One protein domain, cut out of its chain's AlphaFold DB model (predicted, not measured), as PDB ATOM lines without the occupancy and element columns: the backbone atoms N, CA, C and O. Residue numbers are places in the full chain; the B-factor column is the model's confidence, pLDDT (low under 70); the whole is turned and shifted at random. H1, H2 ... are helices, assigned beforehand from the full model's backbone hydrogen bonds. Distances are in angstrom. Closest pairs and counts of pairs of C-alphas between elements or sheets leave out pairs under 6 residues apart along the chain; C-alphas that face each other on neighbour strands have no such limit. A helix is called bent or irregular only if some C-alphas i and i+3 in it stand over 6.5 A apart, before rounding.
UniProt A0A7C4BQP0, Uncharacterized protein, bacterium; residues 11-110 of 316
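This is residues 11 to 110 of the 316 residues of an uncharacterized protein of bacterium (UniProt A0A7C4BQP0). One long helix, H1, sticks out like a handle from a small body in which H3 and H5 run side by side in opposite directions, while the short helices H2 and H4 and two long loops fill out the other side. H2 sits at the end of the body nearer to H1, and H4 at the far end. The printed part has 100 residues with five named helices, H1 to H5 in order along it, and no named strand; the class is all helix, with 62 residues in helices. The whole is extended, with a radius of gyration of the C-alphas of 19.6 A, and spans 71 by 22 by 17 A, a rod whose length comes from H1.

Start at H1, residues 11 to 32: residues 11 to 33 stand free, and H1 touches no helix. Next look at H2, residues 40 to 46, and H5, residues 94 to 106: they are close but not clearly touching, with the C-alphas of Cys 45 and Ser 103 the closest at 7.3 A. Their steep tilt of 67 degrees is only just short of about perpendicular, and they run opposite ways. H3, residues 58 to 70, only just touches H5, with 3 pairs of C-alphas within 8 A, through residues 61 to 64 of H3 and 97 to 100 of H5 alone. Their closest C-alphas, of Leu 64 and Asn 97, are 7.3 A apart, at a shallow tilt of 5 degrees, opposite ways. H4, residues 76 to 82, is close to H3 but not clearly touching it; the closest C-alphas, of Ala 67 and Cys 81, are 6.9 A apart, at a steep tilt of 59 degrees. H2 and H4 are apart. In H1, H3 and H5 every O i to N i+4 pair is within hydrogen-bond range; H2 and H4 each have 1 of 3 such pairs, and 3 of 4 O i to N i+3 pairs.

Find C-alpha 11 at (31.515, -59.762, -77.041); from there H1 runs 32.5 A to C-alpha 32. H2 covers 9.5 A and is irregular, with C-alphas 41 and 44 7.3 A apart. H3 starts at C-alpha 58, (58.347, -32.826, -41.558), and runs 18.5 A. H4 covers 9.7 A and is irregular too, with C-alphas 77 and 80 7.4 A apart. H5 runs 18.3 A to C-alpha 106 at (43.447, -34.911, -42.327).

The C-alphas farthest apart, of Phe 11 and Gly 72, lie 71.3 A from each other. Without residues 11 to 33 the body spans 36 by 22 by 17 A. The printed part has no cut; the links H2 to H3 and H4 to H5 are long, with 11 residues each. Look for pLDDT under 70 at residues 29 to 36 and 107 to 110; the mean of the printed part is 89.1.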
ATOM      1  N   PHE A  11      32.270 -60.644 -77.932       89.06
ATOM      2  CA  PHE A  11      31.515 -59.762 -77.041       89.06
ATOM      3  C   PHE A  11      32.011 -59.866 -75.592       89.06
ATOM      4  O   PHE A  11      32.159 -58.855 -74.911       89.06
ATOM      5  N   PHE A  12      32.360 -61.075 -75.146       87.94
ATOM      6  CA  PHE A  12      32.907 -61.296 -73.806       87.94
ATOM      7  C   PHE A  12      34.283 -60.635 -73.620       87.94
ATOM      8  O   PHE A  12      34.537 -60.006 -72.593       87.94
ATOM      9  N   LEU A  13      35.151 -60.704 -74.636       88.69
ATOM     10  CA  LEU A  13      36.468 -60.055 -74.604       88.69
ATOM     11  C   LEU A  13      36.371 -58.523 -74.580       88.69
ATOM     12  O   LEU A  13      37.134 -57.878 -73.862       88.69
ATOM     13  N   VAL A  14      35.411 -57.939 -75.305       92.81
ATOM     14  CA  VAL A  14      35.164 -56.486 -75.286       92.81
ATOM     15  C   VAL A  14      34.716 -56.018 -73.899       92.81
ATOM     16  O   VAL A  14      35.209 -55.001 -73.412       92.81
ATOM     17  N   ILE A  15      33.843 -56.777 -73.229       92.38
ATOM     18  CA  ILE A  15      33.397 -56.454 -71.866       92.38
ATOM     19  C   ILE A  15      34.572 -56.486 -70.881       92.38
ATOM     20  O   ILE A  15      34.729 -55.554 -70.095       92.38
ATOM     21  N   ILE A  16      35.425 -57.514 -70.938       91.50
ATOM     22  CA  ILE A  16      36.603 -57.607 -70.060       91.50
ATOM     23  C   ILE A  16      37.566 -56.441 -70.310       91.50
ATOM     24  O   ILE A  16      38.015 -55.810 -69.355       91.50
ATOM     25  N   GLY A  17      37.849 -56.114 -71.574       94.00
ATOM     26  CA  GLY A  17      38.716 -54.985 -71.919       94.00
ATOM     27  C   GLY A  17      38.188 -53.652 -71.381       94.00
ATOM     28  O   GLY A  17      38.948 -52.864 -70.821       94.00
ATOM     29  N   PHE A  18      36.876 -53.423 -71.474       93.81
ATOM     30  CA  PHE A  18      36.242 -52.218 -70.937       93.81
ATOM     31  C   PHE A  18      36.295 -52.160 -69.401       93.81
ATOM     32  O   PHE A  18      36.605 -51.114 -68.830       93.81
ATOM     33  N   LEU A  19      36.055 -53.281 -68.715       91.81
ATOM     34  CA  LEU A  19      36.156 -53.356 -67.253       91.81
ATOM     35  C   LEU A  19      37.583 -53.085 -66.755       91.81
ATOM     36  O   LEU A  19      37.753 -52.400 -65.751       91.81
ATOM     37  N   LEU A  20      38.608 -53.561 -67.469       89.38
ATOM     38  CA  LEU A  20      40.012 -53.304 -67.124       89.38
ATOM     39  C   LEU A  20      40.433 -51.849 -67.385       89.38
ATOM     40  O   LEU A  20      41.168 -51.266 -66.591       89.38
ATOM     41  N   LEU A  21      39.952 -51.238 -68.471       87.69
ATOM     42  CA  LEU A  21      40.230 -49.828 -68.768       87.69
ATOM     43  C   LEU A  21      39.571 -48.892 -67.752       87.69
ATOM     44  O   LEU A  21      40.193 -47.944 -67.272       87.69
ATOM     45  N   THR A  22      38.315 -49.168 -67.405       88.06
ATOM     46  CA  THR A  22      37.569 -48.346 -66.443       88.06
ATOM     47  C   THR A  22      38.096 -48.500 -65.017       88.06
ATOM     48  O   THR A  22      38.165 -47.501 -64.301       88.06
ATOM     49  N   SER A  23      38.541 -49.695 -64.611       82.75
ATOM     50  CA  SER A  23      39.151 -49.897 -63.292       82.75
ATOM     51  C   SER A  23      40.507 -49.198 -63.167       82.75
ATOM     52  O   SER A  23      40.740 -48.518 -62.168       82.75
ATOM     53  N   GLY A  24      41.365 -49.270 -64.191       81.50
ATOM     54  CA  GLY A  24      42.656 -48.573 -64.198       81.50
ATOM     55  C   GLY A  24      42.517 -47.055 -64.049       81.50
ATOM     56  O   GLY A  24      43.222 -46.442 -63.247       81.50
ATOM     57  N   LEU A  25      41.553 -46.450 -64.750       78.12
ATOM     58  CA  LEU A  25      41.295 -45.011 -64.652       78.12
ATOM     59  C   LEU A  25      40.775 -44.607 -63.262       78.12
ATOM     60  O   LEU A  25      41.198 -43.587 -62.719       78.12
ATOM     61  N   PHE A  26      39.907 -45.424 -62.659       74.12
ATOM     62  CA  PHE A  26      39.419 -45.189 -61.297       74.12
ATOM     63  C   PHE A  26      40.545 -45.232 -60.260       74.12
ATOM     64  O   PHE A  26      40.568 -44.397 -59.360       74.12
ATOM     65  N   PHE A  27      41.506 -46.152 -60.402       72.25
ATOM     66  CA  PHE A  27      42.666 -46.223 -59.509       72.25
ATOM     67  C   PHE A  27      43.560 -44.983 -59.612       72.25
ATOM     68  O   PHE A  27      43.966 -44.447 -58.583       72.25
ATOM     69  N   VAL A  28      43.818 -44.481 -60.823       73.38
ATOM     70  CA  VAL A  28      44.629 -43.264 -61.020       73.38
ATOM     71  C   VAL A  28      43.935 -42.033 -60.434       73.38
ATOM     72  O   VAL A  28      44.580 -41.209 -59.784       73.38
ATOM     73  N   LEU A  29      42.617 -41.908 -60.607       69.50
ATOM     74  CA  LEU A  29      41.854 -40.795 -60.036       69.50
ATOM     75  C   LEU A  29      41.765 -40.884 -58.504       69.50
ATOM     76  O   LEU A  29      41.943 -39.877 -57.820       69.50
ATOM     77  N   ALA A  30      41.570 -42.084 -57.952       66.06
ATOM     78  CA  ALA A  30      41.537 -42.296 -56.507       66.06
ATOM     79  C   ALA A  30      42.902 -42.041 -55.846       66.06
ATOM     80  O   ALA A  30      42.950 -41.465 -54.760       66.06
ATOM     81  N   TYR A  31      44.005 -42.413 -56.503       66.56
ATOM     82  CA  TYR A  31      45.357 -42.176 -55.991       66.56
ATOM     83  C   TYR A  31      45.690 -40.678 -55.923       66.56
ATOM     84  O   TYR A  31      46.194 -40.205 -54.908       66.56
ATOM     85  N   ASN A  32      45.322 -39.909 -56.953       61.62
ATOM     86  CA  ASN A  32      45.548 -38.460 -56.963       61.62
ATOM     87  C   ASN A  32      44.655 -37.699 -55.971       61.62
ATOM     88  O   ASN A  32      45.047 -36.639 -55.501       61.62
ATOM     89  N   SER A  33      43.485 -38.236 -55.611       57.75
ATOM     90  CA  SER A  33      42.574 -37.568 -54.666       57.75
ATOM     91  C   SER A  33      43.067 -37.529 -53.215       57.75
ATOM     92  O   SER A  33      42.489 -36.809 -52.409       57.75
ATOM     93  N   ARG A  34      44.104 -38.306 -52.866       58.84
ATOM     94  CA  ARG A  34      44.621 -38.380 -51.489       58.84
ATOM     95  C   ARG A  34      45.803 -37.464 -51.212       58.84
ATOM     96  O   ARG A  34      46.128 -37.264 -50.052       58.84
ATOM     97  N   TYR A  35      46.422 -36.902 -52.244       62.72
ATOM     98  CA  TYR A  35      47.397 -35.841 -52.047       62.72
ATOM     99  C   TYR A  35      46.646 -34.521 -52.060       62.72
ATOM    100  O   TYR A  35      46.300 -33.997 -53.121       62.72
ATOM    101  N   ASN A  36      46.375 -33.988 -50.870       68.75
ATOM    102  CA  ASN A  36      45.970 -32.598 -50.725       68.75
ATOM    103  C   ASN A  36      47.153 -31.724 -51.153       68.75
ATOM    104  O   ASN A  36      47.974 -31.333 -50.336       68.75
ATOM    105  N   ILE A  37      47.269 -31.468 -52.458       87.50
ATOM    106  CA  ILE A  37      48.286 -30.574 -53.006       87.50
ATOM    107  C   ILE A  37      48.034 -29.193 -52.402       87.50
ATOM    108  O   ILE A  37      47.032 -28.530 -52.707       87.50
ATOM    109  N   CYS A  38      48.937 -28.765 -51.528       90.88
ATOM    110  CA  CYS A  38      48.868 -27.452 -50.914       90.88
ATOM    111  C   CYS A  38      49.156 -26.394 -51.983       90.88
ATOM    112  O   CYS A  38      50.020 -26.540 -52.851       90.88
ATOM    113  N   SER A  39      48.322 -25.362 -52.027       94.06
ATOM    114  CA  SER A  39      48.357 -24.354 -53.082       94.06
ATOM    115  C   SER A  39      47.689 -23.068 -52.623       94.06
ATOM    116  O   SER A  39      46.904 -23.046 -51.678       94.06
ATOM    117  N   SER A  40      47.905 -21.973 -53.346       93.94
ATOM    118  CA  SER A  40      47.211 -20.715 -53.049       93.94
ATOM    119  C   SER A  40      45.677 -20.842 -53.068       93.94
ATOM    120  O   SER A  40      45.011 -20.094 -52.357       93.94
ATOM    121  N   SER A  41      45.106 -21.801 -53.812       93.75
ATOM    122  CA  SER A  41      43.653 -22.036 -53.850       93.75
ATOM    123  C   SER A  41      43.066 -22.647 -52.576       93.75
ATOM    124  O   SER A  41      41.885 -22.436 -52.318       93.75
ATOM    125  N   ASN A  42      43.857 -23.364 -51.772       89.69
ATOM    126  CA  ASN A  42      43.430 -23.894 -50.469       89.69
ATOM    127  C   ASN A  42      44.167 -23.215 -49.305       89.69
ATOM    128  O   ASN A  42      44.309 -23.799 -48.234       89.69
ATOM    129  N   ASN A  43      44.637 -21.979 -49.529       91.81
ATOM    130  CA  ASN A  43      45.436 -21.216 -48.573       91.81
ATOM    131  C   ASN A  43      46.650 -22.010 -48.058       91.81
ATOM    132  O   ASN A  43      46.939 -21.961 -46.874       91.81
ATOM    133  N   TRP A  44      47.330 -22.762 -48.929       93.12
ATOM    134  CA  TRP A  44      48.466 -23.615 -48.558       93.12
ATOM    135  C   TRP A  44      48.077 -24.593 -47.444       93.12
ATOM    136  O   TRP A  44      48.640 -24.587 -46.356       93.12
ATOM    137  N   CYS A  45      47.019 -25.369 -47.703       93.62
ATOM    138  CA  CYS A  45      46.426 -26.296 -46.735       93.62
ATOM    139  C   CYS A  45      46.025 -25.613 -45.418       93.62
ATOM    140  O   CYS A  45      46.421 -26.026 -44.336       93.62
ATOM    141  N   GLY A  46      45.258 -24.521 -45.515       93.19
ATOM    142  CA  GLY A  46      44.826 -23.762 -44.337       93.19
ATOM    143  C   GLY A  46      45.946 -22.978 -43.642       93.19
ATOM    144  O   GLY A  46      45.705 -22.412 -42.584       93.19
ATOM    145  N   GLY A  47      47.125 -22.886 -44.258       94.94
ATOM    146  CA  GLY A  47      48.324 -22.247 -43.725       94.94
ATOM    147  C   GLY A  47      49.334 -23.235 -43.147       94.94
ATOM    148  O   GLY A  47      50.371 -22.794 -42.673       94.94
ATOM    149  N   ALA A  48      49.041 -24.538 -43.184       95.88
ATOM    150  CA  ALA A  48      49.886 -25.572 -42.600       95.88
ATOM    151  C   ALA A  48      51.141 -25.895 -43.440       95.88
ATOM    152  O   ALA A  48      52.133 -26.324 -42.867       95.88
ATOM    153  N   ASP A  49      51.109 -25.666 -44.761       96.19
ATOM    154  CA  ASP A  49      52.296 -25.711 -45.638       96.19
ATOM    155  C   ASP A  49      53.049 -24.371 -45.500       96.19
ATOM    156  O   ASP A  49      52.746 -23.372 -46.173       96.19
ATOM    157  N   ILE A  50      53.953 -24.330 -44.516       97.31
ATOM    158  CA  ILE A  50      54.654 -23.139 -44.021       97.31
ATOM    159  C   ILE A  50      55.720 -22.700 -45.032       97.31
ATOM    160  O   ILE A  50      55.895 -21.494 -45.263       97.31
ATOM    161  N   ASP A  51      56.421 -23.652 -45.654       96.31
ATOM    162  CA  ASP A  51      57.486 -23.378 -46.627       96.31
ATOM    163  C   ASP A  51      56.969 -23.162 -48.065       96.31
ATOM    164  O   ASP A  51      57.687 -22.614 -48.912       96.31
ATOM    165  N   LYS A  52      55.690 -23.481 -48.305       95.81
ATOM    166  CA  LYS A  52      54.955 -23.336 -49.571       95.81
ATOM    167  C   LYS A  52      55.514 -24.210 -50.684       95.81
ATOM    168  O   LYS A  52      55.463 -23.829 -51.866       95.81
ATOM    169  N   ASN A  53      56.027 -25.385 -50.337       94.88
ATOM    170  CA  ASN A  53      56.568 -26.356 -51.283       94.88
ATOM    171  C   ASN A  53      55.487 -27.277 -51.897       94.88
ATOM    172  O   ASN A  53      55.804 -28.089 -52.776       94.88
ATOM    173  N   ARG A  54      54.207 -27.076 -51.533       94.50
ATOM    174  CA  ARG A  54      53.007 -27.832 -51.958       94.50
ATOM    175  C   ARG A  54      52.818 -29.181 -51.270       94.50
ATOM    176  O   ARG A  54      51.932 -29.942 -51.682       94.50
ATOM    177  N   LYS A  55      53.632 -29.486 -50.271       92.44
ATOM    178  CA  LYS A  55      53.538 -30.678 -49.436       92.44
ATOM    179  C   LYS A  55      53.270 -30.235 -48.006       92.44
ATOM    180  O   LYS A  55      53.433 -29.075 -47.668       92.44
ATOM    181  N   LEU A  56      52.766 -31.173 -47.220       92.44
ATOM    182  CA  LEU A  56      52.604 -30.998 -45.791       92.44
ATOM    183  C   LEU A  56      53.384 -32.123 -45.124       92.44
ATOM    184  O   LEU A  56      52.938 -33.276 -45.163       92.44
ATOM    185  N   ASP A  57      54.572 -31.821 -44.615       93.50
ATOM    186  CA  ASP A  57      55.520 -32.836 -44.157       93.50
ATOM    187  C   ASP A  57      56.355 -32.397 -42.935       93.50
ATOM    188  O   ASP A  57      55.937 -31.570 -42.121       93.50
ATOM    189  N   GLY A  58      57.487 -33.069 -42.714       94.06
ATOM    190  CA  GLY A  58      58.347 -32.826 -41.558       94.06
ATOM    191  C   GLY A  58      59.072 -31.482 -41.607       94.06
ATOM    192  O   GLY A  58      59.417 -30.959 -40.544       94.06
ATOM    193  N   ASP A  59      59.270 -30.907 -42.795       96.19
ATOM    194  CA  ASP A  59      59.946 -29.618 -42.936       96.19
ATOM    195  C   ASP A  59      59.060 -28.488 -42.394       96.19
ATOM    196  O   ASP A  59      59.549 -27.615 -41.673       96.19
ATOM    197  N   ASP A  60      57.744 -28.561 -42.611       96.88
ATOM    198  CA  ASP A  60      56.773 -27.636 -42.011       96.88
ATOM    199  C   ASP A  60      56.815 -27.689 -40.479       96.88
ATOM    200  O   ASP A  60      56.914 -26.659 -39.805       96.88
ATOM    201  N   ALA A  61      56.822 -28.900 -39.912       96.62
ATOM    202  CA  ALA A  61      56.915 -29.101 -38.467       96.62
ATOM    203  C   ALA A  61      58.222 -28.544 -37.887       96.62
ATOM    204  O   ALA A  61      58.215 -27.909 -36.829       96.62
ATOM    205  N   PHE A  62      59.340 -28.717 -38.595       96.75
ATOM    206  CA  PHE A  62      60.626 -28.152 -38.195       96.75
ATOM    207  C   PHE A  62      60.623 -26.616 -38.221       96.75
ATOM    208  O   PHE A  62      61.165 -25.969 -37.316       96.75
ATOM    209  N   LEU A  63      60.009 -26.004 -39.237       97.19
ATOM    210  CA  LEU A  63      59.890 -24.548 -39.331       97.19
ATOM    211  C   LEU A  63      59.028 -23.971 -38.209       97.19
ATOM    212  O   LEU A  63      59.394 -22.928 -37.654       97.19
ATOM    213  N   LEU A  64      57.942 -24.660 -37.854       97.69
ATOM    214  CA  LEU A  64      57.091 -24.291 -36.731       97.69
ATOM    215  C   LEU A  64      57.857 -24.345 -35.403       97.69
ATOM    216  O   LEU A  64      57.888 -23.347 -34.683       97.69
ATOM    217  N   ASP A  65      58.532 -25.456 -35.098       96.88
ATOM    218  CA  ASP A  65      59.301 -25.617 -33.852       96.88
ATOM    219  C   ASP A  65      60.389 -24.540 -33.714       96.88
ATOM    220  O   ASP A  65      60.524 -23.875 -32.682       96.88
ATOM    221  N   ARG A  66      61.102 -24.257 -34.811       96.19
ATOM    222  CA  ARG A  66      62.089 -23.173 -34.851       96.19
ATOM    223  C   ARG A  66      61.464 -21.814 -34.527       96.19
ATOM    224  O   ARG A  66      62.092 -21.010 -33.836       96.19
ATOM    225  N   ALA A  67      60.265 -21.539 -35.032       96.31
ATOM    226  CA  ALA A  67      59.567 -20.286 -34.778       96.31
ATOM    227  C   ALA A  67      59.036 -20.193 -33.334       96.31
ATOM    228  O   ALA A  67      59.150 -19.128 -32.725       96.31
ATOM    229  N   ILE A  68      58.577 -21.302 -32.740       95.62
ATOM    230  CA  ILE A  68      58.208 -21.386 -31.313       95.62
ATOM    231  C   ILE A  68      59.409 -21.029 -30.425       95.62
ATOM    232  O   ILE A  68      59.282 -20.229 -29.498       95.62
ATOM    233  N   VAL A  69      60.594 -21.577 -30.725       95.31
ATOM    234  CA  VAL A  69      61.825 -21.313 -29.957       95.31
ATOM    235  C   VAL A  69      62.279 -19.856 -30.081       95.31
ATOM    236  O   VAL A  69      62.760 -19.275 -29.107       95.31
ATOM    237  N   GLN A  70      62.138 -19.251 -31.263       94.81
ATOM    238  CA  GLN A  70      62.443 -17.830 -31.457       94.81
ATOM    239  C   GLN A  70      61.453 -16.928 -30.709       94.81
ATOM    240  O   GLN A  70      61.851 -15.881 -30.187       94.81
ATOM    241  N   GLY A  71      60.188 -17.349 -30.629       91.44
ATOM    242  CA  GLY A  71      59.104 -16.605 -30.004       91.44
ATOM    243  C   GLY A  71      58.896 -15.218 -30.622       91.44
ATOM    244  O   GLY A  71      59.321 -14.919 -31.738       91.44
ATOM    245  N   GLY A  72      58.247 -14.335 -29.864       91.06
ATOM    246  CA  GLY A  72      58.009 -12.946 -30.258       91.06
ATOM    247  C   GLY A  72      56.577 -12.668 -30.709       91.06
ATOM    248  O   GLY A  72      55.685 -13.503 -30.584       91.06
ATOM    249  N   THR A  73      56.343 -11.435 -31.160       96.25
ATOM    250  CA  THR A  73      55.034 -10.998 -31.658       96.25
ATOM    251  C   THR A  73      55.012 -11.078 -33.177       96.25
ATOM    252  O   THR A  73      55.828 -10.459 -33.864       96.25
ATOM    253  N   CYS A  74      54.060 -11.832 -33.695       97.00
ATOM    254  CA  CYS A  74      53.819 -12.046 -35.107       97.00
ATOM    255  C   CYS A  74      52.823 -11.014 -35.629       97.00
ATOM    256  O   CYS A  74      51.932 -10.541 -34.926       97.00
ATOM    257  N   SER A  75      53.057 -10.559 -36.851       97.25
ATOM    258  CA  SER A  75      52.268  -9.513 -37.488       97.25
ATOM    259  C   SER A  75      52.504  -9.525 -38.991       97.25
ATOM    260  O   SER A  75      53.414 -10.178 -39.504       97.25
ATOM    261  N   THR A  76      51.751  -8.720 -39.734       96.56
ATOM    262  CA  THR A  76      51.968  -8.578 -41.178       96.56
ATOM    263  C   THR A  76      53.382  -8.104 -41.535       96.56
ATOM    264  O   THR A  76      53.862  -8.444 -42.611       96.56
ATOM    265  N   SER A  77      54.076  -7.354 -40.666       97.00
ATOM    266  CA  SER A  77      55.428  -6.849 -40.960       97.00
ATOM    267  C   SER A  77      56.528  -7.908 -40.872       97.00
ATOM    268  O   SER A  77      57.602  -7.698 -41.426       97.00
ATOM    269  N   ASN A  78      56.282  -9.035 -40.197       94.56
ATOM    270  CA  ASN A  78      57.197 -10.182 -40.151       94.56
ATOM    271  C   ASN A  78      56.581 -11.442 -40.781       94.56
ATOM    272  O   ASN A  78      56.978 -12.560 -40.453       94.56
ATOM    273  N   ASN A  79      55.625 -11.251 -41.699       95.06
ATOM    274  CA  ASN A  79      54.902 -12.321 -42.385       95.06
ATOM    275  C   ASN A  79      54.258 -13.330 -41.421       95.06
ATOM    276  O   ASN A  79      54.317 -14.526 -41.683       95.06
ATOM    277  N   TRP A  80      53.681 -12.857 -40.311       94.88
ATOM    278  CA  TRP A  80      53.116 -13.705 -39.255       94.88
ATOM    279  C   TRP A  80      54.156 -14.750 -38.789       94.88
ATOM    280  O   TRP A  80      53.958 -15.955 -38.889       94.88
ATOM    281  N   CYS A  81      55.335 -14.239 -38.400       85.50
ATOM    282  CA  CYS A  81      56.561 -14.974 -38.048       85.50
ATOM    283  C   CYS A  81      56.977 -16.066 -39.046       85.50
ATOM    284  O   CYS A  81      57.160 -17.223 -38.684       85.50
ATOM    285  N   ALA A  82      57.177 -15.663 -40.305       95.19
ATOM    286  CA  ALA A  82      57.530 -16.562 -41.407       95.19
ATOM    287  C   ALA A  82      56.488 -17.670 -41.644       95.19
ATOM    288  O   ALA A  82      56.848 -18.807 -41.930       95.19
ATOM    289  N   TYR A  83      55.207 -17.292 -41.570       97.06
ATOM    290  CA  TYR A  83      54.031 -18.139 -41.800       97.06
ATOM    291  C   TYR A  83      53.751 -19.197 -40.726       97.06
ATOM    292  O   TYR A  83      52.776 -19.927 -40.860       97.06
ATOM    293  N   ALA A  84      54.549 -19.248 -39.658       97.56
ATOM    294  CA  ALA A  84      54.378 -20.210 -38.575       97.56
ATOM    295  C   ALA A  84      53.251 -19.843 -37.585       97.56
ATOM    296  O   ALA A  84      52.789 -20.713 -36.859       97.56
ATOM    297  N   ASP A  85      52.798 -18.583 -37.554       97.88
ATOM    298  CA  ASP A  85      51.569 -18.176 -36.853       97.88
ATOM    299  C   ASP A  85      50.369 -18.452 -37.778       97.88
ATOM    300  O   ASP A  85      49.966 -17.618 -38.603       97.88
ATOM    301  N   ILE A  86      49.878 -19.689 -37.704       97.62
ATOM    302  CA  ILE A  86      48.863 -20.268 -38.587       97.62
ATOM    303  C   ILE A  86      47.487 -19.685 -38.246       97.62
ATOM    304  O   ILE A  86      46.716 -19.348 -39.155       97.62
ATOM    305  N   ASN A  87      47.178 -19.520 -36.953       97.31
ATOM    306  CA  ASN A  87      45.890 -18.986 -36.493       97.31
ATOM    307  C   ASN A  87      45.798 -17.445 -36.581       97.31
ATOM    308  O   ASN A  87      44.695 -16.891 -36.516       97.31
ATOM    309  N   ARG A  88      46.929 -16.760 -36.811       97.12
ATOM    310  CA  ARG A  88      47.081 -15.298 -36.897       97.12
ATOM    311  C   ARG A  88      46.677 -14.566 -35.623       97.12
ATOM    312  O   ARG A  88      46.137 -13.454 -35.690       97.12
ATOM    313  N   ASP A  89      46.936 -15.167 -34.468       97.50
ATOM    314  CA  ASP A  89      46.699 -14.558 -33.158       97.50
ATOM    315  C   ASP A  89      47.830 -13.599 -32.730       97.50
ATOM    316  O   ASP A  89      47.694 -12.845 -31.758       97.50
ATOM    317  N   GLY A  90      48.924 -13.572 -33.496       97.88
ATOM    318  CA  GLY A  90      50.095 -12.749 -33.252       97.88
ATOM    319  C   GLY A  90      51.197 -13.449 -32.458       97.88
ATOM    320  O   GLY A  90      52.103 -12.753 -31.979       97.88
ATOM    321  N   ARG A  91      51.159 -14.773 -32.278       97.81
ATOM    322  CA  ARG A  91      52.172 -15.559 -31.558       97.81
ATOM    323  C   ARG A  91      52.260 -16.986 -32.094       97.81
ATOM    324  O   ARG A  91      51.307 -17.730 -31.976       97.81
ATOM    325  N   VAL A  92      53.459 -17.426 -32.476       97.75
ATOM    326  CA  VAL A  92      53.698 -18.854 -32.750       97.75
ATOM    327  C   VAL A  92      53.718 -19.649 -31.446       97.75
ATOM    328  O   VAL A  92      54.603 -19.440 -30.607       97.75
ATOM    329  N   ASN A  93      52.748 -20.539 -31.250       97.62
ATOM    330  CA  ASN A  93      52.586 -21.275 -30.001       97.62
ATOM    331  C   ASN A  93      51.988 -22.690 -30.191       97.62
ATOM    332  O   ASN A  93      51.989 -23.255 -31.282       97.62
ATOM    333  N   ALA A  94      51.551 -23.318 -29.094       97.06
ATOM    334  CA  ALA A  94      51.013 -24.679 -29.110       97.06
ATOM    335  C   ALA A  94      49.713 -24.809 -29.927       97.06
ATOM    336  O   ALA A  94      49.440 -25.886 -30.454       97.06
ATOM    337  N   GLU A  95      48.940 -23.731 -30.050       97.81
ATOM    338  CA  GLU A  95      47.698 -23.686 -30.825       97.81
ATOM    339  C   GLU A  95      47.989 -23.820 -32.330       97.81
ATOM    340  O   GLU A  95      47.300 -24.567 -33.025       97.81
ATOM    341  N   ASP A  96      49.071 -23.213 -32.829       97.88
ATOM    342  CA  ASP A  96      49.530 -23.416 -34.210       97.88
ATOM    343  C   ASP A  96      49.975 -24.861 -34.453       97.88
ATOM    344  O   ASP A  96      49.659 -25.460 -35.482       97.88
ATOM    345  N   ASN A  97      50.657 -25.464 -33.475       97.00
ATOM    346  CA  ASN A  97      51.086 -26.859 -33.562       97.00
ATOM    347  C   ASN A  97      49.908 -27.839 -33.603       97.00
ATOM    348  O   ASN A  97      49.975 -28.857 -34.298       97.00
ATOM    349  N   GLU A  98      48.818 -27.535 -32.902       97.00
ATOM    350  CA  GLU A  98      47.580 -28.309 -32.996       97.00
ATOM    351  C   GLU A  98      46.966 -28.209 -34.400       97.00
ATOM    352  O   GLU A  98      46.578 -29.231 -34.970       97.00
ATOM    353  N   ILE A  99      46.949 -27.017 -35.007       96.00
ATOM    354  CA  ILE A  99      46.451 -26.830 -36.380       96.00
ATOM    355  C   ILE A  99      47.305 -27.605 -37.388       96.00
ATOM    356  O   ILE A  99      46.753 -28.297 -38.251       96.00
ATOM    357  N   LEU A 100      48.634 -27.538 -37.267       96.00
ATOM    358  CA  LEU A 100      49.548 -28.301 -38.118       96.00
ATOM    359  C   LEU A 100      49.318 -29.812 -37.965       96.00
ATOM    360  O   LEU A 100      49.172 -30.525 -38.958       96.00
ATOM    361  N   SER A 101      49.215 -30.298 -36.726       95.00
ATOM    362  CA  SER A 101      48.997 -31.719 -36.423       95.00
ATOM    363  C   SER A 101      47.666 -32.233 -36.975       95.00
ATOM    364  O   SER A 101      47.614 -33.309 -37.577       95.00
ATOM    365  N   ASN A 102      46.593 -31.452 -36.829       93.88
ATOM    366  CA  ASN A 102      45.288 -31.786 -37.395       93.88
ATOM    367  C   ASN A 102      45.360 -31.832 -38.926       93.88
ATOM    368  O   ASN A 102      44.908 -32.807 -39.524       93.88
ATOM    369  N   SER A 103      46.027 -30.857 -39.550       92.19
ATOM    370  CA  SER A 103      46.208 -30.803 -41.006       92.19
ATOM    371  C   SER A 103      47.003 -32.000 -41.540       92.19
ATOM    372  O   SER A 103      46.626 -32.580 -42.558       92.19
ATOM    373  N   LEU A 104      48.052 -32.435 -40.831       89.94
ATOM    374  CA  LEU A 104      48.823 -33.639 -41.166       89.94
ATOM    375  C   LEU A 104      47.961 -34.908 -41.085       89.94
ATOM    376  O   LEU A 104      48.061 -35.787 -41.943       89.94
ATOM    377  N   SER A 105      47.083 -34.991 -40.081       88.94
ATOM    378  CA  SER A 105      46.187 -36.138 -39.889       88.94
ATOM    379  C   SER A 105      45.048 -36.197 -40.920       88.94
ATOM    380  O   SER A 105      44.693 -37.280 -41.391       88.94
ATOM    381  N   GLU A 106      44.511 -35.041 -41.323       82.50
ATOM    382  CA  GLU A 106      43.447 -34.911 -42.327       82.50
ATOM    383  C   GLU A 106      43.976 -35.019 -43.760       82.50
ATOM    384  O   GLU A 106      43.279 -35.513 -44.648       82.50
ATOM    385  N   GLY A 107      45.231 -34.616 -43.980       66.25
ATOM    386  CA  GLY A 107      45.946 -34.737 -45.248       66.25
ATOM    387  C   GLY A 107      46.136 -36.174 -45.725       66.25
ATOM    388  O   GLY A 107      46.624 -36.384 -46.831       66.25
ATOM    389  N   GLY A 108      45.755 -37.171 -44.916       51.81
ATOM    390  CA  GLY A 108      45.886 -38.574 -45.282       51.81
ATOM    391  C   GLY A 108      47.338 -38.965 -45.535       51.81
ATOM    392  O   GLY A 108      47.574 -39.954 -46.237       51.81
ATOM    393  N   VAL A 109      48.297 -38.220 -44.964       50.31
ATOM    394  CA  VAL A 109      49.679 -38.670 -44.862       50.31
ATOM    395  C   VAL A 109      49.610 -39.895 -43.967       50.31
ATOM    396  O   VAL A 109      49.482 -39.808 -42.747       50.31
ATOM    397  N   ALA A 110      49.527 -41.063 -44.600       36.34
ATOM    398  CA  ALA A 110      49.530 -42.330 -43.908       36.34
ATOM    399  C   ALA A 110      50.722 -42.306 -42.952       36.34
ATOM    400  O   ALA A 110      51.849 -42.085 -43.386       36.34
TER     401      ALA A 110